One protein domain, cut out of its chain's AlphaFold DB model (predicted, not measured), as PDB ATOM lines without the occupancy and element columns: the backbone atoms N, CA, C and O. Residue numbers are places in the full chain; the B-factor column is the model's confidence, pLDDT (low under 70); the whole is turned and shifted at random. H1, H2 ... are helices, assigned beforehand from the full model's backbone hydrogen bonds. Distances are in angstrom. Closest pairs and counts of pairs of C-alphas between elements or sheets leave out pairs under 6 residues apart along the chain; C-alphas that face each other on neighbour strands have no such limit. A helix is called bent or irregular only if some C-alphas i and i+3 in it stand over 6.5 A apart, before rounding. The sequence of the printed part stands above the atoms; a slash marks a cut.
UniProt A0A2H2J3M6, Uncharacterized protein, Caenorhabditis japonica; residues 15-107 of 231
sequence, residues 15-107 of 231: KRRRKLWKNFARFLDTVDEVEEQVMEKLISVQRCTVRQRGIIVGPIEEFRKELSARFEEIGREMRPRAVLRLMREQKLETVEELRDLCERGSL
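What this domain is: This is residues 15 to 107 of the 231 residues of an uncharacterized protein of Caenorhabditis japonica (UniProt A0A2H2J3M6). The model is a long, thin rod of helices in two rows: H1 and then H2 run out one after the other, the chain turns over at residues 46 to 49, and H3 and then H4 come back, H3 side by side with H2, and H4 alongside H1. The short H5 is set crosswise to H4 at the end of the rod far from that turn, and residues 44 to 51 stick out at the other end. Contacts between the rows are few, and the one well-formed part is the helical hairpin of H2 and H3. The printed part has 93 residues with five named helices, H1 to H5 in order, and no named strand; its class is all helix. It is extended, with a radius of gyration of the C-alphas of 19.6 A and spans of 63 by 21 by 17 A.

Where its parts are: H1 is residues 15 to 29, 21.5 A from first to last C-alpha, and begins with C-alpha 15 at (359.369, 274.204, 283.520). H2 is residues 31 to 45, 21.1 A. H3, the longest helix, is residues 50 to 73, 33.0 A, and begins with C-alpha 50 at (397.540, 254.754, 267.500). It has a kink of 39 degrees near residue 57 and is irregular, but only just: C-alphas 56 and 59 are 6.6 A apart. H4 is residues 78 to 89, 16.5 A. H5 is residues 95 to 103, 12.3 A, and ends with C-alpha 103 at (365.896, 297.287, 280.434).

How they stand to each other: H1 and H2 meet only through their link. H2 and H3 form a helical hairpin: they touch, opposite ways at a shallow tilt of 9 degrees, with residues 53 to 64 of H3 alone, and their closest C-alphas, those of Glu 35 and Ile 60, are 6.9 A apart. H1 and H3 are close but not clearly touching, with Leu 28 and Ser 68 as closest C-alphas at 6.8 A, at a steep tilt of 42 degrees, opposite ways. H3 and H4 are apart. H4 is close to H1 but not clearly touching it, opposite ways at a shallow tilt of 11 degrees; the closest C-alphas, those of Arg 18 and Leu 84, are 7.3 A apart. H5 is close to H4 but not clearly touching it, about perpendicular at 86 degrees, with the C-alphas of Met 87 and Leu 98 closest at 6.7 A. H1, H2 and H3 are each apart from H5. In H1, H2, H4 and H5 every O i to N i+4 pair is within hydrogen-bond range; in H3, 18 of 20 are.

The domain as a whole: The two C-alphas farthest apart, those of Arg 47 and Ser 106, are 63.5 A apart. The printed part has no cut, and its four links are tight. The mean pLDDT of the printed part is 85.4, and residues 106 to 107 are under 70.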
ATOM      1  N   LYS A  15     359.294 275.597 283.038       82.56
ATOM      2  CA  LYS A  15     359.369 274.204 283.520       82.56
ATOM      3  C   LYS A  15     360.142 273.295 282.560       82.56
ATOM      4  O   LYS A  15     360.976 272.505 283.008       82.56
ATOM      5  N   ARG A  16     359.882 273.407 281.253       84.94
ATOM      6  CA  ARG A  16     360.551 272.605 280.221       84.94
ATOM      7  C   ARG A  16     362.005 273.057 280.053       84.94
ATOM      8  O   ARG A  16     362.873 272.188 280.044       84.94
ATOM      9  N   ARG A  17     362.298 274.370 280.095       84.88
ATOM     10  CA  ARG A  17     363.683 274.902 280.101       84.88
ATOM     11  C   ARG A  17     364.503 274.330 281.258       84.88
ATOM     12  O   ARG A  17     365.609 273.838 281.053       84.88
ATOM     13  N   ARG A  18     363.931 274.291 282.467       85.19
ATOM     14  CA  ARG A  18     364.585 273.688 283.641       85.19
ATOM     15  C   ARG A  18     364.906 272.207 283.443       85.19
ATOM     16  O   ARG A  18     365.965 271.751 283.868       85.19
ATOM     17  N   LYS A  19     363.980 271.442 282.859       88.12
ATOM     18  CA  LYS A  19     364.173 270.005 282.616       88.12
ATOM     19  C   LYS A  19     365.268 269.767 281.576       88.12
ATOM     20  O   LYS A  19     366.127 268.925 281.814       88.12
ATOM     21  N   LEU A  20     365.265 270.537 280.486       88.44
ATOM     22  CA  LEU A  20     366.301 270.484 279.453       88.44
ATOM     23  C   LEU A  20     367.681 270.783 280.039       88.44
ATOM     24  O   LEU A  20     368.591 269.983 279.862       88.44
ATOM     25  N   TRP A  21     367.805 271.852 280.829       86.88
ATOM     26  CA  TRP A  21     369.076 272.211 281.458       86.88
ATOM     27  C   TRP A  21     369.608 271.117 282.391       86.88
ATOM     28  O   TRP A  21     370.782 270.770 282.348       86.88
ATOM     29  N   LYS A  22     368.732 270.511 283.206       87.00
ATOM     30  CA  LYS A  22     369.108 269.389 284.083       87.00
ATOM     31  C   LYS A  22     369.515 268.136 283.313       87.00
ATOM     32  O   LYS A  22     370.417 267.431 283.746       87.00
ATOM     33  N   ASN A  23     368.820 267.825 282.219       89.62
ATOM     34  CA  ASN A  23     369.186 266.703 281.357       89.62
ATOM     35  C   ASN A  23     370.556 266.938 280.719       89.62
ATOM     36  O   ASN A  23     371.370 266.025 280.697       89.62
ATOM     37  N   PHE A  24     370.807 268.162 280.254       88.38
ATOM     38  CA  PHE A  24     372.073 268.542 279.643       88.38
ATOM     39  C   PHE A  24     373.236 268.506 280.643       88.38
ATOM     40  O   PHE A  24     374.286 267.964 280.328       88.38
ATOM     41  N   ALA A  25     373.024 268.982 281.876       88.50
ATOM     42  CA  ALA A  25     374.012 268.862 282.949       88.50
ATOM     43  C   ALA A  25     374.391 267.395 283.213       88.50
ATOM     44  O   ALA A  25     375.565 267.060 283.212       88.50
ATOM     45  N   ARG A  26     373.394 266.506 283.335       89.69
ATOM     46  CA  ARG A  26     373.644 265.066 283.504       89.69
ATOM     47  C   ARG A  26     374.386 264.441 282.330       89.69
ATOM     48  O   ARG A  26     375.204 263.564 282.546       89.69
ATOM     49  N   PHE A  27     374.071 264.864 281.109       89.81
ATOM     50  CA  PHE A  27     374.782 264.402 279.921       89.81
ATOM     51  C   PHE A  27     376.264 264.796 279.973       89.81
ATOM     52  O   PHE A  27     377.122 263.961 279.705       89.81
ATOM     53  N   LEU A  28     376.559 266.038 280.370       89.00
ATOM     54  CA  LEU A  28     377.929 266.508 280.559       89.00
ATOM     55  C   LEU A  28     378.664 265.777 281.683       89.00
ATOM     56  O   LEU A  28     379.865 265.583 281.572       89.00
ATOM     57  N   ASP A  29     377.969 265.340 282.729       88.81
ATOM     58  CA  ASP A  29     378.595 264.556 283.798       88.81
ATOM     59  C   ASP A  29     379.032 263.155 283.314       88.81
ATOM     60  O   ASP A  29     379.932 262.565 283.899       88.81
ATOM     61  N   THR A  30     378.430 262.632 282.237       89.69
ATOM     62  CA  THR A  30     378.723 261.296 281.676       89.69
ATOM     63  C   THR A  30     379.513 261.334 280.366       89.69
ATOM     64  O   THR A  30     379.756 260.298 279.754       89.69
ATOM     65  N   VAL A  31     379.868 262.517 279.860       87.38
ATOM     66  CA  VAL A  31     380.457 262.647 278.515       87.38
ATOM     67  C   VAL A  31     381.866 262.042 278.434       87.38
ATOM     68  O   VAL A  31     382.246 261.520 277.388       87.38
ATOM     69  N   ASP A  32     382.606 262.054 279.547       86.38
ATOM     70  CA  ASP A  32     383.921 261.414 279.661       86.38
ATOM     71  C   ASP A  32     383.809 259.892 279.483       86.38
ATOM     72  O   ASP A  32     384.594 259.286 278.756       86.38
ATOM     73  N   GLU A  33     382.761 259.281 280.039       89.50
ATOM     74  CA  GLU A  33     382.499 257.844 279.901       89.50
ATOM     75  C   GLU A  33     382.213 257.461 278.440       89.50
ATOM     76  O   GLU A  33     382.552 256.366 277.996       89.50
ATOM     77  N   VAL A  34     381.599 258.360 277.663       86.31
ATOM     78  CA  VAL A  34     381.337 258.133 276.233       86.31
ATOM     79  C   VAL A  34     382.638 258.153 275.428       86.31
ATOM     80  O   VAL A  34     382.828 257.302 274.559       86.31
ATOM     81  N   GLU A  35     383.544 259.090 275.720       87.56
ATOM     82  CA  GLU A  35     384.881 259.159 275.113       87.56
ATOM     83  C   GLU A  35     385.680 257.877 275.397       87.56
ATOM     84  O   GLU A  35     386.216 257.256 274.471       87.56
ATOM     85  N   GLU A  36     385.673 257.424 276.652       89.81
ATOM     86  CA  GLU A  36     386.325 256.181 277.071       89.81
ATOM     87  C   GLU A  36     385.733 254.953 276.365       89.81
ATOM     88  O   GLU A  36     386.475 254.146 275.801       89.81
ATOM     89  N   GLN A  37     384.402 254.840 276.302       88.62
ATOM     90  CA  GLN A  37     383.724 253.732 275.620       88.62
ATOM     91  C   GLN A  37     384.033 253.681 274.121       88.62
ATOM     92  O   GLN A  37     384.158 252.595 273.545       88.62
ATOM     93  N   VAL A  38     384.138 254.836 273.458       87.38
ATOM     94  CA  VAL A  38     384.527 254.896 272.042       87.38
ATOM     95  C   VAL A  38     385.958 254.396 271.877       87.38
ATOM     96  O   VAL A  38     386.221 253.581 270.988       87.38
ATOM     97  N   MET A  39     386.878 254.815 272.747       86.75
ATOM     98  CA  MET A  39     388.261 254.352 272.691       86.75
ATOM     99  C   MET A  39     388.382 252.844 272.970       86.75
ATOM    100  O   MET A  39     389.088 252.143 272.239       86.75
ATOM    101  N   GLU A  40     387.657 252.316 273.956       89.06
ATOM    102  CA  GLU A  40     387.641 250.889 274.298       89.06
ATOM    103  C   GLU A  40     387.076 250.026 273.159       89.06
ATOM    104  O   GLU A  40     387.651 248.992 272.796       89.06
ATOM    105  N   LYS A  41     385.992 250.472 272.514       87.50
ATOM    106  CA  LYS A  41     385.429 249.802 271.329       87.50
ATOM    107  C   LYS A  41     386.399 249.804 270.149       87.50
ATOM    108  O   LYS A  41     386.527 248.793 269.462       87.50
ATOM    109  N   LEU A  42     387.130 250.899 269.937       86.31
ATOM    110  CA  LEU A  42     388.155 250.977 268.891       86.31
ATOM    111  C   LEU A  42     389.341 250.038 269.149       86.31
ATOM    112  O   LEU A  42     389.969 249.594 268.191       86.31
ATOM    113  N   ILE A  43     389.658 249.744 270.413       84.50
ATOM    114  CA  ILE A  43     390.704 248.780 270.788       84.50
ATOM    115  C   ILE A  43     390.201 247.338 270.642       84.50
ATOM    116  O   ILE A  43     390.947 246.477 270.179       84.50
ATOM    117  N   SER A  44     388.954 247.071 271.030       83.69
ATOM    118  CA  SER A  44     388.399 245.712 271.091       83.69
ATOM    119  C   SER A  44     387.896 245.178 269.747       83.69
ATOM    120  O   SER A  44     388.054 243.991 269.473       83.69
ATOM    121  N   VAL A  45     387.308 246.025 268.895       75.19
ATOM    122  CA  VAL A  45     386.612 245.584 267.671       75.19
ATOM    123  C   VAL A  45     387.493 245.685 266.422       75.19
ATOM    124  O   VAL A  45     387.284 244.948 265.458       75.19
ATOM    125  N   GLN A  46     388.496 246.569 266.412       71.81
ATOM    126  CA  GLN A  46     389.231 246.914 265.194       71.81
ATOM    127  C   GLN A  46     390.749 246.967 265.412       71.81
ATOM    128  O   GLN A  46     391.251 247.508 266.392       71.81
ATOM    129  N   ARG A  47     391.527 246.452 264.447       74.38
ATOM    130  CA  ARG A  47     392.990 246.635 264.411       74.38
ATOM    131  C   ARG A  47     393.332 248.051 263.935       74.38
ATOM    132  O   ARG A  47     393.761 248.244 262.802       74.38
ATOM    133  N   CYS A  48     393.121 249.044 264.794       78.12
ATOM    134  CA  CYS A  48     393.492 250.434 264.526       78.12
ATOM    135  C   CYS A  48     394.905 250.738 265.037       78.12
ATOM    136  O   CYS A  48     395.292 250.326 266.132       78.12
ATOM    137  N   THR A  49     395.680 251.509 264.273       85.25
ATOM    138  CA  THR A  49     396.938 252.098 264.763       85.25
ATOM    139  C   THR A  49     396.657 253.239 265.745       85.25
ATOM    140  O   THR A  49     395.573 253.825 265.737       85.25
ATOM    141  N   VAL A  50     397.646 253.608 266.570       84.56
ATOM    142  CA  VAL A  50     397.540 254.754 267.500       84.56
ATOM    143  C   VAL A  50     397.125 256.029 266.757       84.56
ATOM    144  O   VAL A  50     396.245 256.753 267.212       84.56
ATOM    145  N   ARG A  51     397.700 256.264 265.570       87.12
ATOM    146  CA  ARG A  51     397.403 257.440 264.745       87.12
ATOM    147  C   ARG A  51     395.953 257.461 264.260       87.12
ATOM    148  O   ARG A  51     395.316 258.502 264.319       87.12
ATOM    149  N   GLN A  52     395.420 256.323 263.819       85.94
ATOM    150  CA  GLN A  52     394.018 256.221 263.395       85.94
ATOM    151  C   GLN A  52     393.050 256.418 264.564       85.94
ATOM    152  O   GLN A  52     392.045 257.101 264.401       85.94
ATOM    153  N   ARG A  53     393.376 255.890 265.753       87.69
ATOM    154  CA  ARG A  53     392.579 256.151 266.962       87.69
ATOM    155  C   ARG A  53     392.557 257.636 267.309       87.69
ATOM    156  O   ARG A  53     391.484 258.168 267.548       87.69
ATOM    157  N   GLY A  54     393.708 258.307 267.254       87.94
ATOM    158  CA  GLY A  54     393.790 259.751 267.490       87.94
ATOM    159  C   GLY A  54     392.977 260.579 266.491       87.94
ATOM    160  O   GLY A  54     392.352 261.553 266.886       87.94
ATOM    161  N   ILE A  55     392.914 260.169 265.219       90.00
ATOM    162  CA  ILE A  55     392.092 260.849 264.200       90.00
ATOM    163  C   ILE A  55     390.590 260.724 264.502       90.00
ATOM    164  O   ILE A  55     389.837 261.646 264.212       90.00
ATOM    165  N   ILE A  56     390.151 259.604 265.083       86.88
ATOM    166  CA  ILE A  56     388.734 259.358 265.397       86.88
ATOM    167  C   ILE A  56     388.343 259.990 266.738       86.88
ATOM    168  O   ILE A  56     387.290 260.614 266.836       86.88
ATOM    169  N   VAL A  57     389.177 259.829 267.768       90.31
ATOM    170  CA  VAL A  57     388.861 260.282 269.132       90.31
ATOM    171  C   VAL A  57     389.208 261.754 269.350       90.31
ATOM    172  O   VAL A  57     388.493 262.437 270.072       90.31
ATOM    173  N   GLY A  58     390.231 262.284 268.673       91.44
ATOM    174  CA  GLY A  58     390.663 263.678 268.819       91.44
ATOM    175  C   GLY A  58     389.538 264.713 268.653       91.44
ATOM    176  O   GLY A  58     389.373 265.549 269.539       91.44
ATOM    177  N   PRO A  59     388.704 264.639 267.597       93.38
ATOM    178  CA  PRO A  59     387.559 265.541 267.443       93.38
ATOM    179  C   PRO A  59     386.523 265.425 268.572       93.38
ATOM    180  O   PRO A  59     385.913 266.420 268.957       93.38
ATOM    181  N   ILE A  60     386.326 264.221 269.118       89.62
ATOM    182  CA  ILE A  60     385.392 263.970 270.227       89.62
ATOM    183  C   ILE A  60     385.934 264.611 271.508       89.62
ATOM    184  O   ILE A  60     385.204 265.323 272.197       89.62
ATOM    185  N   GLU A  61     387.223 264.414 271.784       91.31
ATOM    186  CA  GLU A  61     387.924 265.015 272.918       91.31
ATOM    187  C   GLU A  61     387.857 266.544 272.899       91.31
ATOM    188  O   GLU A  61     387.637 267.171 273.943       91.31
ATOM    189  N   GLU A  62     388.084 267.143 271.728       92.88
ATOM    190  CA  GLU A  62     388.060 268.589 271.521       92.88
ATOM    191  C   GLU A  62     386.648 269.149 271.700       92.88
ATOM    192  O   GLU A  62     386.448 270.061 272.506       92.88
ATOM    193  N   PHE A  63     385.655 268.531 271.054       90.88
ATOM    194  CA  PHE A  63     384.253 268.912 271.202       90.88
ATOM    195  C   PHE A  63     383.796 268.825 272.660       90.88
ATOM    196  O   PHE A  63     383.167 269.748 273.173       90.88
ATOM    197  N   ARG A  64     384.159 267.747 273.363       90.81
ATOM    198  CA  ARG A  64     383.855 267.574 274.785       90.81
ATOM    199  C   ARG A  64     384.448 268.702 275.628       90.81
ATOM    200  O   ARG A  64     383.744 269.294 276.445       90.81
ATOM    201  N   LYS A  65     385.739 268.997 275.448       92.06
ATOM    202  CA  LYS A  65     386.433 270.057 276.199       92.06
ATOM    203  C   LYS A  65     385.773 271.412 275.971       92.06
ATOM    204  O   LYS A  65     385.515 272.125 276.938       92.06
ATOM    205  N   GLU A  66     385.454 271.740 274.721       94.25
ATOM    206  CA  GLU A  66     384.774 272.988 274.380       94.25
ATOM    207  C   GLU A  66     383.368 273.059 274.993       94.25
ATOM    208  O   GLU A  66     383.005 274.062 275.611       94.25
ATOM    209  N   LEU A  67     382.586 271.983 274.872       90.38
ATOM    210  CA  LEU A  67     381.228 271.895 275.403       90.38
ATOM    211  C   LEU A  67     381.210 272.092 276.928       90.38
ATOM    212  O   LEU A  67     380.418 272.885 277.444       90.38
ATOM    213  N   SER A  68     382.116 271.420 277.640       89.50
ATOM    214  CA  SER A  68     382.282 271.553 279.088       89.50
ATOM    215  C   SER A  68     382.730 272.961 279.482       89.50
ATOM    216  O   SER A  68     382.152 273.549 280.395       89.50
ATOM    217  N   ALA A  69     383.696 273.545 278.766       91.50
ATOM    218  CA  ALA A  69     384.172 274.902 279.031       91.50
ATOM    219  C   ALA A  69     383.062 275.951 278.855       91.50
ATOM    220  O   ALA A  69     382.852 276.782 279.739       91.50
ATOM    221  N   ARG A  70     382.286 275.875 277.766       90.75
ATOM    222  CA  ARG A  70     381.140 276.770 277.538       90.75
ATOM    223  C   ARG A  70     380.064 276.606 278.614       90.75
ATOM    224  O   ARG A  70     379.441 277.582 279.029       90.75
ATOM    225  N   PHE A  71     379.837 275.386 279.096       87.94
ATOM    226  CA  PHE A  71     378.870 275.143 280.168       87.94
ATOM    227  C   PHE A  71     379.320 275.733 281.516       87.94
ATOM    228  O   PHE A  71     378.498 276.284 282.258       87.94
ATOM    229  N   GLU A  72     380.618 275.675 281.815       87.81
ATOM    230  CA  GLU A  72     381.224 276.341 282.977       87.81
ATOM    231  C   GLU A  72     381.144 277.864 282.878       87.81
ATOM    232  O   GLU A  72     380.787 278.527 283.851       87.81
ATOM    233  N   GLU A  73     381.397 278.429 281.696       87.75
ATOM    234  CA  GLU A  73     381.304 279.871 281.446       87.75
ATOM    235  C   GLU A  73     379.886 280.404 281.707       87.75
ATOM    236  O   GLU A  73     379.693 281.455 282.328       87.75
ATOM    237  N   ILE A  74     378.865 279.627 281.337       83.25
ATOM    238  CA  ILE A  74     377.458 279.933 281.638       83.25
ATOM    239  C   ILE A  74     377.147 279.755 283.144       83.25
ATOM    240  O   ILE A  74     376.081 280.145 283.619       83.25
ATOM    241  N   GLY A  75     378.090 279.264 283.950       79.56
ATOM    242  CA  GLY A  75     377.967 279.097 285.399       79.56
ATOM    243  C   GLY A  75     377.237 277.817 285.799       79.56
ATOM    244  O   GLY A  75     376.554 277.806 286.832       79.56
ATOM    245  N   ARG A  76     377.330 276.772 284.961       79.50
ATOM    246  CA  ARG A  76     376.650 275.475 285.088       79.50
ATOM    247  C   ARG A  76     375.193 275.618 285.502       79.50
ATOM    248  O   ARG A  76     374.332 276.003 284.725       79.50
ATOM    249  N   GLU A  77     374.884 275.283 286.751       73.38
ATOM    250  CA  GLU A  77     373.530 275.296 287.274       73.38
ATOM    251  C   GLU A  77     373.186 276.594 288.002       73.38
ATOM    252  O   GLU A  77     372.008 276.900 288.156       73.38
ATOM    253  N   MET A  78     374.173 277.376 288.439       74.50
ATOM    254  CA  MET A  78     373.940 278.501 289.343       74.50
ATOM    255  C   MET A  78     373.273 279.681 288.634       74.50
ATOM    256  O   MET A  78     372.208 280.126 289.077       74.50
ATOM    257  N   ARG A  79     373.824 280.153 287.505       79.94
ATOM    258  CA  ARG A  79     373.226 281.282 286.765       79.94
ATOM    259  C   ARG A  79     371.872 280.914 286.139       79.94
ATOM    260  O   ARG A  79     370.908 281.643 286.374       79.94
ATOM    261  N   PRO A  80     371.711 279.766 285.453       81.25
ATOM    262  CA  PRO A  80     370.425 279.397 284.856       81.25
ATOM    263  C   PRO A  80     369.337 279.133 285.900       81.25
ATOM    264  O   PRO A  80     368.175 279.470 285.679       81.25
ATOM    265  N   ARG A  81     369.677 278.588 287.081       81.62
ATOM    266  CA  ARG A  81     368.709 278.445 288.184       81.62
ATOM    267  C   ARG A  81     368.240 279.791 288.723       81.62
ATOM    268  O   ARG A  81     367.050 279.906 289.017       81.62
ATOM    269  N   ALA A  82     369.139 280.762 288.877       83.69
ATOM    270  CA  ALA A  82     368.788 282.103 289.335       83.69
ATOM    271  C   ALA A  82     367.852 282.796 288.334       83.69
ATOM    272  O   ALA A  82     366.783 283.263 288.723       83.69
ATOM    273  N   VAL A  83     368.186 282.742 287.042       85.75
ATOM    274  CA  VAL A  83     367.357 283.286 285.954       85.75
ATOM    275  C   VAL A  83     365.974 282.630 285.926       85.75
ATOM    276  O   VAL A  83     364.963 283.319 285.999       85.75
ATOM    277  N   LEU A  84     365.893 281.295 285.925       85.88
ATOM    278  CA  LEU A  84     364.605 280.587 285.917       85.88
ATOM    279  C   LEU A  84     363.780 280.831 287.193       85.88
ATOM    280  O   LEU A  84     362.551 280.749 287.158       85.88
ATOM    281  N   ARG A  85     364.433 281.100 288.333       85.75
ATOM    282  CA  ARG A  85     363.749 281.494 289.572       85.75
ATOM    283  C   ARG A  85     363.133 282.886 289.425       85.75
ATOM    284  O   ARG A  85     361.954 283.017 289.729       85.75
ATOM    285  N   LEU A  86     363.888 283.862 288.921       84.50
ATOM    286  CA  LEU A  86     363.393 285.218 288.666       84.50
ATOM    287  C   LEU A  86     362.221 285.211 287.683       84.50
ATOM    288  O   LEU A  86     361.175 285.778 287.984       84.50
ATOM    289  N   MET A  87     362.346 284.478 286.572       88.19
ATOM    290  CA  MET A  87     361.254 284.312 285.607       88.19
ATOM    291  C   MET A  87     359.996 283.745 286.274       88.19
ATOM    292  O   MET A  87     358.905 284.269 286.094       88.19
ATOM    293  N   ARG A  88     360.130 282.719 287.126       85.62
ATOM    294  CA  ARG A  88     358.985 282.158 287.862       85.62
ATOM    295  C   ARG A  88     358.365 283.155 288.848       85.62
ATOM    296  O   ARG A  88     357.146 283.168 288.993       85.62
ATOM    297  N   GLU A  89     359.183 283.912 289.571       85.75
ATOM    298  CA  GLU A  89     358.730 284.883 290.579       85.75
ATOM    299  C   GLU A  89     357.973 286.050 289.942       85.75
ATOM    300  O   GLU A  89     356.948 286.466 290.478       85.75
ATOM    301  N   GLN A  90     358.431 286.489 288.771       82.81
ATOM    302  CA  GLN A  90     357.826 287.557 287.976       82.81
ATOM    303  C   GLN A  90     356.771 287.050 286.976       82.81
ATOM    304  O   GLN A  90     356.237 287.830 286.197       82.81
ATOM    305  N   LYS A  91     356.432 285.749 287.016       84.00
ATOM    306  CA  LYS A  91     355.459 285.086 286.123       84.00
ATOM    307  C   LYS A  91     355.761 285.272 284.626       84.00
ATOM    308  O   LYS A  91     354.841 285.365 283.824       84.00
ATOM    309  N   LEU A  92     357.042 285.290 284.273       85.69
ATOM    310  CA  LEU A  92     357.526 285.403 282.900       85.69
ATOM    311  C   LEU A  92     357.669 284.021 282.279       85.69
ATOM    312  O   LEU A  92     358.157 283.080 282.924       85.69
ATOM    313  N   GLU A  93     357.305 283.909 281.012       82.50
ATOM    314  CA  GLU A  93     357.453 282.681 280.235       82.50
ATOM    315  C   GLU A  93     358.626 282.786 279.246       82.50
ATOM    316  O   GLU A  93     359.327 281.791 278.996       82.50
ATOM    317  N   THR A  94     358.921 284.000 278.762       81.31
ATOM    318  CA  THR A  94     359.960 284.289 277.760       81.31
ATOM    319  C   THR A  94     361.207 284.963 278.346       81.31
ATOM    320  O   THR A  94     361.173 285.619 279.387       81.31
ATOM    321  N   VAL A  95     362.358 284.764 277.690       80.44
ATOM    322  CA  VAL A  95     363.607 285.461 278.073       80.44
ATOM    323  C   VAL A  95     363.569 286.903 277.571       80.44
ATOM    324  O   VAL A  95     364.196 287.778 278.157       80.44
ATOM    325  N   GLU A  96     362.794 287.141 276.523       84.69
ATOM    326  CA  GLU A  96     362.463 288.433 275.947       84.69
ATOM    327  C   GLU A  96     361.714 289.299 276.975       84.69
ATOM    328  O   GLU A  96     362.187 290.379 277.302       84.69
ATOM    329  N   GLU A  97     360.664 288.776 277.622       83.69
ATOM    330  CA  GLU A  97     359.983 289.451 278.743       83.69
ATOM    331  C   GLU A  97     360.944 289.789 279.890       83.69
ATOM    332  O   GLU A  97     360.861 290.861 280.492       83.69
ATOM    333  N   LEU A  98     361.870 288.876 280.204       86.00
ATOM    334  CA  LEU A  98     362.876 289.113 281.239       86.00
ATOM    335  C   LEU A  98     363.844 290.228 280.833       86.00
ATOM    336  O   LEU A  98     364.156 291.081 281.660       86.00
ATOM    337  N   ARG A  99     364.307 290.232 279.578       86.81
ATOM    338  CA  ARG A  99     365.183 291.272 279.030       86.81
ATOM    339  C   ARG A  99     364.496 292.630 279.075       86.81
ATOM    340  O   ARG A  99     365.084 293.575 279.594       86.81
ATOM    341  N   ASP A 100     363.244 292.710 278.643       86.50
ATOM    342  CA  ASP A 100     362.517 293.973 278.653       86.50
ATOM    343  C   ASP A 100     362.292 294.504 280.077       86.50
ATOM    344  O   ASP A 100     362.239 295.715 280.292       86.50
ATOM    345  N   LEU A 101     362.120 293.623 281.069       82.75
ATOM    346  CA  LEU A 101     362.015 294.030 282.472       82.75
ATOM    347  C   LEU A 101     363.355 294.498 283.050       82.75
ATOM    348  O   LEU A 101     363.360 295.436 283.852       82.75
ATOM    349  N   CYS A 102     364.473 293.888 282.637       81.88
ATOM    350  CA  CYS A 102     365.816 294.381 282.955       81.88
ATOM    351  C   CYS A 102     366.019 295.797 282.407       81.88
ATOM    352  O   CYS A 102     366.444 296.683 283.142       81.88
ATOM    353  N   GLU A 103     365.701 296.008 281.128       86.44
ATOM    354  CA  GLU A 103     365.896 297.287 280.434       86.44
ATOM    355  C   GLU A 103     365.002 298.392 281.004       86.44
ATOM    356  O   GLU A 103     365.434 299.533 281.154       86.44
ATOM    357  N   ARG A 104     363.783 298.042 281.425       82.38
ATOM    358  CA  ARG A 104     362.859 298.955 282.112       82.38
ATOM    359  C   ARG A 104     363.200 299.194 283.588       82.38
ATOM    360  O   ARG A 104     362.435 299.868 284.276       82.38
ATOM    361  N   GLY A 105     364.280 298.608 284.115       73.75
ATOM    362  CA  GLY A 105     364.671 298.726 285.527       73.75
ATOM    363  C   GLY A 105     363.614 298.218 286.518       73.75
ATOM    364  O   GLY A 105     363.661 298.556 287.696       73.75
ATOM    365  N   SER A 106     362.650 297.419 286.049       68.12
ATOM    366  CA  SER A 106     361.462 296.989 286.802       68.12
ATOM    367  C   SER A 106     361.609 295.582 287.387       68.12
ATOM    368  O   SER A 106     360.629 294.947 287.779       68.12
ATOM    369  N   LEU A 107     362.838 295.065 287.449       63.44
ATOM    370  CA  LEU A 107     363.125 293.819 288.146       63.44
ATOM    371  C   LEU A 107     363.068 294.036 289.658       63.44
ATOM    372  O   LEU A 107     364.077 294.304 290.311       63.44
TER     373      LEU A 107